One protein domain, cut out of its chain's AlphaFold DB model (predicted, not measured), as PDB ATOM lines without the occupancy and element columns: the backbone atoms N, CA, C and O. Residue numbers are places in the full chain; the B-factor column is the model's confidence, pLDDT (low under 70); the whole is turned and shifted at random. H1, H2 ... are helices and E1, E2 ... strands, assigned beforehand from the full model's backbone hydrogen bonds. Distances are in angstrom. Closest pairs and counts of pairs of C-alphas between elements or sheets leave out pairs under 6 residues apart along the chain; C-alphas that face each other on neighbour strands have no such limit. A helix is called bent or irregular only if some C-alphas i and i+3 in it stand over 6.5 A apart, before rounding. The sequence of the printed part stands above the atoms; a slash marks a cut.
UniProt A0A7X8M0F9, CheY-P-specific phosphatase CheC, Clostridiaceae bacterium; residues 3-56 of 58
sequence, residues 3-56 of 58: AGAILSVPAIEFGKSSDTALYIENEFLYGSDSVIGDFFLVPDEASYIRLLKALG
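Overview. This is residues 3 to 56 of the 58 residues of the protein "CheY-P-specific phosphatase CheC" of Clostridiaceae bacterium (UniProt A0A7X8M0F9). The model is a flat, open, three-pronged figure: a long two-stranded hairpin of E1 and E2 makes the middle prong, and the helices H1 and H2 lie one on each side of the end of the hairpin away from its turn, apart from each other. The turn end of the hairpin, residues 29 to 34, sticks out free, and the chain passes from H1 into one strand and from the other strand into H2 by tight links. The printed part has 54 residues, with two named helices and two named strands in the order H1, E1, E2, H2, and the sheet has the order E1 - E2, antiparallel. The class is mixed, helices and strands. The whole is loose, with a radius of gyration of the C-alphas of 14.0 A, and the C-alphas span 42 by 33 by 9 A along their three main axes.

Along the chain. The printed part begins with H1, residues 3 to 17, the longest helix by residues, which measures 21.8 A from its first to its last C-alpha. C-alpha 3 is at (43.236, -3.543, -31.176). H1 is irregular, but only just: C-alphas 6 and 9 are 6.6 A apart. Four residues later comes E1, residues 22 to 30, with 25.6 A from C-alpha 22 to C-alpha 30, the latter at (33.007, -17.761, -49.206). After two more residues, Gly 31 and Ser 32, E2 takes residues 33 to 41 and measures 25.8 A. Three residues lie between E2 and H2, which holds residues 45 to 54 and is 14.3 A long. C-alpha 54, where H2 ends, is at (15.271, -9.014, -34.543), and residues 55 and 56 follow it.

Arrangement. E1 and E2 are antiparallel neighbours and form a hairpin, with an angle of 162 degrees between their N-to-C directions. Their C-alphas face each other from 22 and 41, 5.0 A apart, through 26 and 37, 5.2 A apart, to 30 and 33, 5.1 A apart. Among the backbone pairs within hydrogen-bond range across the two strands are N 22 and O 41 at 2.8 A, and N 33 and O 30 at 3.0 A. Residues 29 to 34, of which 29 and 30 belong to E1 and 33 and 34 to E2, stand free: no C-alpha eight or more residues away along the chain comes within 10 A of them. H1 is apart from E2. H1 and H2 are apart as well. E1 and H2 are only just apart, with their closest C-alphas 8.1 A from each other. In H2 every O i to N i+4 pair is within hydrogen-bond range, while in H1 7 of 11 such pairs are.

Size, cuts and confidence. The two C-alphas farthest apart in the domain are those of Lys 16, in H1, and Gly 31, between the two strands, at 41.8 A. The C-alphas of Ala 3 and Gly 56, the first and last printed residues, are 30.1 A apart. The printed part runs from residue 3 to residue 56 without a cut, in a full chain of 58 residues. The links H1 to E1, E1 to E2 and E2 to H2 are tight, with no long link among them. The mean pLDDT of the printed part is 85.5. Three residues are under 70, namely residue 15 and residues 17 to 18, near the place where H1 ends. The mean pLDDT is 76 in H1, 92 in E1, 92 in E2 and 90 in H2.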
ATOM      1  N   ALA A   3      44.678  -3.372 -31.376       73.31
ATOM      2  CA  ALA A   3      43.236  -3.543 -31.176       73.31
ATOM      3  C   ALA A   3      42.751  -2.777 -29.935       73.31
ATOM      4  O   ALA A   3      41.791  -2.012 -29.999       73.31
ATOM      5  N   GLY A   4      43.489  -2.880 -28.826       71.06
ATOM      6  CA  GLY A   4      43.225  -2.097 -27.618       71.06
ATOM      7  C   GLY A   4      43.356  -0.587 -27.845       71.06
ATOM      8  O   GLY A   4      42.559   0.181 -27.319       71.06
ATOM      9  N   ALA A   5      44.306  -0.143 -28.673       83.38
ATOM     10  CA  ALA A   5      44.454   1.276 -29.008       83.38
ATOM     11  C   ALA A   5      43.272   1.807 -29.842       83.38
ATOM     12  O   ALA A   5      42.777   2.895 -29.559       83.38
ATOM     13  N   ILE A   6      42.783   1.030 -30.812       82.12
ATOM     14  CA  ILE A   6      41.646   1.399 -31.674       82.12
ATOM     15  C   ILE A   6      40.324   1.377 -30.894       82.12
ATOM     16  O   ILE A   6      39.501   2.272 -31.068       82.12
ATOM     17  N   LEU A   7      40.130   0.389 -30.015       77.69
ATOM     18  CA  LEU A   7      38.888   0.218 -29.255       77.69
ATOM     19  C   LEU A   7      38.814   1.097 -28.000       77.69
ATOM     20  O   LEU A   7      37.716   1.457 -27.584       77.69
ATOM     21  N   SER A   8      39.949   1.470 -27.398       77.56
ATOM     22  CA  SER A   8      39.966   2.213 -26.126       77.56
ATOM     23  C   SER A   8      39.277   3.575 -26.202       77.56
ATOM     24  O   SER A   8      38.505   3.913 -25.309       77.56
ATOM     25  N   VAL A   9      39.520   4.351 -27.263       82.06
ATOM     26  CA  VAL A   9      38.970   5.710 -27.386       82.06
ATOM     27  C   VAL A   9      37.445   5.688 -27.580       82.06
ATOM     28  O   VAL A   9      36.758   6.345 -26.795       82.06
ATOM     29  N   PRO A  10      36.876   4.914 -28.530       73.88
ATOM     30  CA  PRO A  10      35.425   4.778 -28.647       73.88
ATOM     31  C   PRO A  10      34.785   4.156 -27.402       73.88
ATOM     32  O   PRO A  10      33.742   4.630 -26.972       73.88
ATOM     33  N   ALA A  11      35.411   3.147 -26.783       77.56
ATOM     34  CA  ALA A  11      34.861   2.485 -25.596       77.56
ATOM     35  C   ALA A  11      34.716   3.437 -24.397       77.56
ATOM     36  O   ALA A  11      33.702   3.391 -23.703       77.56
ATOM     37  N   ILE A  12      35.692   4.328 -24.176       79.12
ATOM     38  CA  ILE A  12      35.610   5.365 -23.133       79.12
ATOM     39  C   ILE A  12      34.448   6.324 -23.404       79.12
ATOM     40  O   ILE A  12      33.775   6.750 -22.469       79.12
ATOM     41  N   GLU A  13      34.217   6.685 -24.665       76.06
ATOM     42  CA  GLU A  13      33.144   7.611 -25.026       76.06
ATOM     43  C   GLU A  13      31.763   6.950 -24.941       76.06
ATOM     44  O   GLU A  13      30.820   7.541 -24.423       76.06
ATOM     45  N   PHE A  14      31.659   5.690 -25.359       73.00
ATOM     46  CA  PHE A  14      30.438   4.897 -25.272       73.00
ATOM     47  C   PHE A  14      30.011   4.595 -23.835       73.00
ATOM     48  O   PHE A  14      28.825   4.685 -23.530       73.00
ATOM     49  N   GLY A  15      30.959   4.326 -22.932       69.44
ATOM     50  CA  GLY A  15      30.661   4.119 -21.512       69.44
ATOM     51  C   GLY A  15      30.130   5.362 -20.785       69.44
ATOM     52  O   GLY A  15      29.676   5.250 -19.652       69.44
ATOM     53  N   LYS A  16      30.178   6.555 -21.401       72.38
ATOM     54  CA  LYS A  16      29.553   7.770 -20.846       72.38
ATOM     55  C   LYS A  16      28.077   7.902 -21.214       72.38
ATOM     56  O   LYS A  16      27.349   8.592 -20.505       72.38
ATOM     57  N   SER A  17      27.664   7.337 -22.348       69.12
ATOM     58  CA  SER A  17      26.330   7.531 -22.927       69.12
ATOM     59  C   SER A  17      25.439   6.294 -22.849       69.12
ATOM     60  O   SER A  17      24.223   6.433 -22.961       69.12
ATOM     61  N   SER A  18      26.016   5.107 -22.643       69.69
ATOM     62  CA  SER A  18      25.287   3.849 -22.517       69.69
ATOM     63  C   SER A  18      25.929   2.930 -21.480       69.69
ATOM     64  O   SER A  18      27.143   2.738 -21.473       69.69
ATOM     65  N   ASP A  19      25.091   2.288 -20.665       76.25
ATOM     66  CA  ASP A  19      25.504   1.247 -19.714       76.25
ATOM     67  C   ASP A  19      25.641  -0.135 -20.374       76.25
ATOM     68  O   ASP A  19      26.129  -1.085 -19.760       76.25
ATOM     69  N   THR A  20      25.190  -0.274 -21.626       76.31
ATOM     70  CA  THR A  20      25.153  -1.560 -22.330       76.31
ATOM     71  C   THR A  20      25.754  -1.460 -23.728       76.31
ATOM     72  O   THR A  20      25.536  -0.501 -24.471       76.31
ATOM     73  N   ALA A  21      26.519  -2.488 -24.091       83.75
ATOM     74  CA  ALA A  21      27.043  -2.693 -25.432       83.75
ATOM     75  C   ALA A  21      26.638  -4.088 -25.909       83.75
ATOM     76  O   ALA A  21      26.586  -5.037 -25.122       83.75
ATOM     77  N   LEU A  22      26.347  -4.210 -27.199       85.62
ATOM     78  CA  LEU A  22      26.074  -5.483 -27.847       85.62
ATOM     79  C   LEU A  22      27.310  -5.894 -28.645       85.62
ATOM     80  O   LEU A  22      27.751  -5.163 -29.532       85.62
ATOM     81  N   TYR A  23      27.855  -7.061 -28.318       87.31
ATOM     82  CA  TYR A  23      28.944  -7.683 -29.058       87.31
ATOM     83  C   TYR A  23      28.391  -8.837 -29.893       87.31
ATOM     84  O   TYR A  23      27.682  -9.696 -29.367       87.31
ATOM     85  N   ILE A  24      28.682  -8.823 -31.192       88.56
ATOM     86  CA  ILE A  24      28.263  -9.853 -32.143       88.56
ATOM     87  C   ILE A  24      29.492 -10.285 -32.935       88.56
ATOM     88  O   ILE A  24      30.037  -9.498 -33.705       88.56
ATOM     89  N   GLU A  25      29.892 -11.539 -32.770       91.88
ATOM     90  CA  GLU A  25      30.861 -12.197 -33.641       91.88
ATOM     91  C   GLU A  25      30.103 -12.902 -34.768       91.88
ATOM     92  O   GLU A  25      29.090 -13.565 -34.533       91.88
ATOM     93  N   ASN A  26      30.574 -12.740 -35.998       91.06
ATOM     94  CA  ASN A  26      30.052 -13.422 -37.172       91.06
ATOM     95  C   ASN A  26      31.196 -14.053 -37.958       91.06
ATOM     96  O   ASN A  26      32.284 -13.491 -38.054       91.06
ATOM     97  N   GLU A  27      30.913 -15.173 -38.612       95.06
ATOM     98  CA  GLU A  27      31.815 -15.767 -39.591       95.06
ATOM     99  C   GLU A  27      31.215 -15.630 -40.992       95.06
ATOM    100  O   GLU A  27      30.120 -16.119 -41.285       95.06
ATOM    101  N   PHE A  28      31.936 -14.938 -41.870       94.25
ATOM    102  CA  PHE A  28      31.589 -14.797 -43.275       94.25
ATOM    103  C   PHE A  28      32.267 -15.909 -44.065       94.25
ATOM    104  O   PHE A  28      33.494 -15.988 -44.094       94.25
ATOM    105  N   LEU A  29      31.469 -16.744 -44.727       96.62
ATOM    106  CA  LEU A  29      31.949 -17.877 -45.516       96.62
ATOM    107  C   LEU A  29      31.882 -17.560 -47.015       96.62
ATOM    108  O   LEU A  29      30.844 -17.120 -47.515       96.62
ATOM    109  N   TYR A  30      32.964 -17.836 -47.745       95.50
ATOM    110  CA  TYR A  30      33.007 -17.761 -49.206       95.50
ATOM    111  C   TYR A  30      33.773 -18.955 -49.785       95.50
ATOM    112  O   TYR A  30      34.999 -18.972 -49.860       95.50
ATOM    113  N   GLY A  31      33.037 -19.986 -50.205       95.31
ATOM    114  CA  GLY A  31      33.643 -21.237 -50.662       95.31
ATOM    115  C   GLY A  31      34.404 -21.929 -49.528       95.31
ATOM    116  O   GLY A  31      33.786 -22.377 -48.567       95.31
ATOM    117  N   SER A  32      35.729 -22.030 -49.665       96.12
ATOM    118  CA  SER A  32      36.640 -22.556 -48.636       96.12
ATOM    119  C   SER A  32      37.242 -21.480 -47.731       96.12
ATOM    120  O   SER A  32      37.931 -21.827 -46.774       96.12
ATOM    121  N   ASP A  33      37.026 -20.205 -48.048       97.06
ATOM    122  CA  ASP A  33      37.572 -19.088 -47.287       97.06
ATOM    123  C   ASP A  33      36.590 -18.680 -46.186       97.06
ATOM    124  O   ASP A  33      35.368 -18.699 -46.384       97.06
ATOM    125  N   SER A  34      37.128 -18.269 -45.037       96.19
ATOM    126  CA  SER A  34      36.344 -17.634 -43.985       96.19
ATOM    127  C   SER A  34      37.017 -16.381 -43.441       96.19
ATOM    128  O   SER A  34      38.243 -16.242 -43.431       96.19
ATOM    129  N   VAL A  35      36.182 -15.434 -43.019       96.50
ATOM    130  CA  VAL A  35      36.598 -14.210 -42.341       96.50
ATOM    131  C   VAL A  35      35.742 -14.052 -41.097       96.50
ATOM    132  O   VAL A  35      34.515 -14.020 -41.184       96.50
ATOM    133  N   ILE A  36      36.392 -13.914 -39.947       94.81
ATOM    134  CA  ILE A  36      35.728 -13.559 -38.694       94.81
ATOM    135  C   ILE A  36      35.546 -12.042 -38.677       94.81
ATOM    136  O   ILE A  36      36.488 -11.289 -38.941       94.81
ATOM    137  N   GLY A  37      34.325 -11.598 -38.405       92.56
ATOM    138  CA  GLY A  37      33.982 -10.197 -38.243       92.56
ATOM    139  C   GLY A  37      33.333  -9.944 -36.893       92.56
ATOM    140  O   GLY A  37      32.307 -10.535 -36.562       92.56
ATOM    141  N   ASP A  38      33.912  -9.003 -36.160       89.19
ATOM    142  CA  ASP A  38      33.437  -8.547 -34.862       89.19
ATOM    143  C   ASP A  38      32.663  -7.236 -34.989       89.19
ATOM    144  O   ASP A  38      33.158  -6.249 -35.542       89.19
ATOM    145  N   PHE A  39      31.465  -7.193 -34.414       87.12
ATOM    146  CA  PHE A  39      30.656  -5.986 -34.298       87.12
ATOM    147  C   PHE A  39      30.503  -5.598 -32.829       87.12
ATOM    148  O   PHE A  39      29.946  -6.347 -32.029       87.12
ATOM    149  N   PHE A  40      30.941  -4.385 -32.489       85.31
ATOM    150  CA  PHE A  40      30.639  -3.725 -31.220       85.31
ATOM    151  C   PHE A  40      29.627  -2.611 -31.469       85.31
ATOM    152  O   PHE A  40      29.923  -1.629 -32.150       85.31
ATOM    153  N   LEU A  41      28.424  -2.769 -30.925       85.69
ATOM    154  CA  LEU A  41      27.320  -1.832 -31.090       85.69
ATOM    155  C   LEU A  41      26.981  -1.196 -29.747       85.69
ATOM    156  O   LEU A  41      26.823  -1.888 -28.743       85.69
ATOM    157  N   VAL A  42      26.800   0.121 -29.751       86.12
ATOM    158  CA  VAL A  42      26.342   0.888 -28.584       86.12
ATOM    159  C   VAL A  42      25.076   1.645 -28.981       86.12
ATOM    160  O   VAL A  42      25.131   2.832 -29.300       86.12
ATOM    161  N   PRO A  43      23.946   0.930 -29.103       84.81
ATOM    162  CA  PRO A  43      22.674   1.532 -29.470       84.81
ATOM    163  C   PRO A  43      22.049   2.267 -28.276       84.81
ATOM    164  O   PRO A  43      22.335   1.956 -27.122       84.81
ATOM    165  N   ASP A  44      21.134   3.193 -28.557       86.62
ATOM    166  CA  ASP A  44      20.191   3.660 -27.538       86.62
ATOM    167  C   ASP A  44      19.239   2.532 -27.093       86.62
ATOM    168  O   ASP A  44      19.119   1.492 -27.747       86.62
ATOM    169  N   GLU A  45      18.535   2.739 -25.978       85.12
ATOM    170  CA  GLU A  45      17.650   1.736 -25.373       85.12
ATOM    171  C   GLU A  45      16.571   1.220 -26.347       85.12
ATOM    172  O   GLU A  45      16.331   0.014 -26.451       85.12
ATOM    173  N   ALA A  46      15.949   2.115 -27.122       89.44
ATOM    174  CA  ALA A  46      14.906   1.745 -28.078       89.44
ATOM    175  C   ALA A  46      15.458   0.855 -29.205       89.44
ATOM    176  O   ALA A  46      14.839  -0.146 -29.594       89.44
ATOM    177  N   SER A  47      16.639   1.197 -29.711       90.12
ATOM    178  CA  SER A  47      17.356   0.445 -30.736       90.12
ATOM    179  C   SER A  47      17.868  -0.887 -30.193       90.12
ATOM    180  O   SER A  47      17.778  -1.893 -30.897       90.12
ATOM    181  N   TYR A  48      18.315  -0.934 -28.935       88.19
ATOM    182  CA  TYR A  48      18.737  -2.159 -28.257       88.19
ATOM    183  C   TYR A  48      17.602  -3.190 -28.212       88.19
ATOM    184  O   TYR A  48      17.760  -4.316 -28.685       88.19
ATOM    185  N   ILE A  49      16.411  -2.784 -27.756       89.12
ATOM    186  CA  ILE A  49      15.226  -3.659 -27.717       89.12
ATOM    187  C   ILE A  49      14.848  -4.132 -29.127       89.12
ATOM    188  O   ILE A  49      14.490  -5.295 -29.327       89.12
ATOM    189  N   ARG A  50      14.925  -3.244 -30.126       92.69
ATOM    190  CA  ARG A  50      14.614  -3.593 -31.518       92.69
ATOM    191  C   ARG A  50      15.589  -4.629 -32.079       92.69
ATOM    192  O   ARG A  50      15.147  -5.549 -32.764       92.69
ATOM    193  N   LEU A  51      16.881  -4.492 -31.782       90.38
ATOM    194  CA  LEU A  51      17.918  -5.439 -32.191       90.38
ATOM    195  C   LEU A  51      17.722  -6.803 -31.524       90.38
ATOM    196  O   LEU A  51      17.713  -7.812 -32.224       90.38
ATOM    197  N   LEU A  52      17.478  -6.846 -30.211       88.44
ATOM    198  CA  LEU A  52      17.235  -8.107 -29.499       88.44
ATOM    199  C   LEU A  52      16.024  -8.873 -30.046       88.44
ATOM    200  O   LEU A  52      16.098 -10.088 -30.229       88.44
ATOM    201  N   LYS A  53      14.935  -8.165 -30.373       91.62
ATOM    202  CA  LYS A  53      13.761  -8.766 -31.026       91.62
ATOM    203  C   LYS A  53      14.086  -9.309 -32.415       91.62
ATOM    204  O   LYS A  53      13.645 -10.398 -32.762       91.62
ATOM    205  N   ALA A  54      14.860  -8.569 -33.211       90.62
ATOM    206  CA  ALA A  54      15.271  -9.014 -34.543       90.62
ATOM    207  C   ALA A  54      16.177 -10.257 -34.493       90.62
ATOM    208  O   ALA A  54      16.105 -11.099 -35.384       90.62
ATOM    209  N   LEU A  55      16.985 -10.388 -33.438       88.69
ATOM    210  CA  LEU A  55      17.817 -11.562 -33.165       88.69
ATOM    211  C   LEU A  55      17.030 -12.737 -32.551       88.69
ATOM    212  O   LEU A  55      17.589 -13.817 -32.389       88.69
ATOM    213  N   GLY A  56      15.748 -12.553 -32.213       87.56
ATOM    214  CA  GLY A  56      14.888 -13.599 -31.647       87.56
ATOM    215  C   GLY A  56      15.162 -13.926 -30.176       87.56
ATOM    216  O   GLY A  56      14.802 -15.007 -29.717       87.56
TER     217      GLY A  56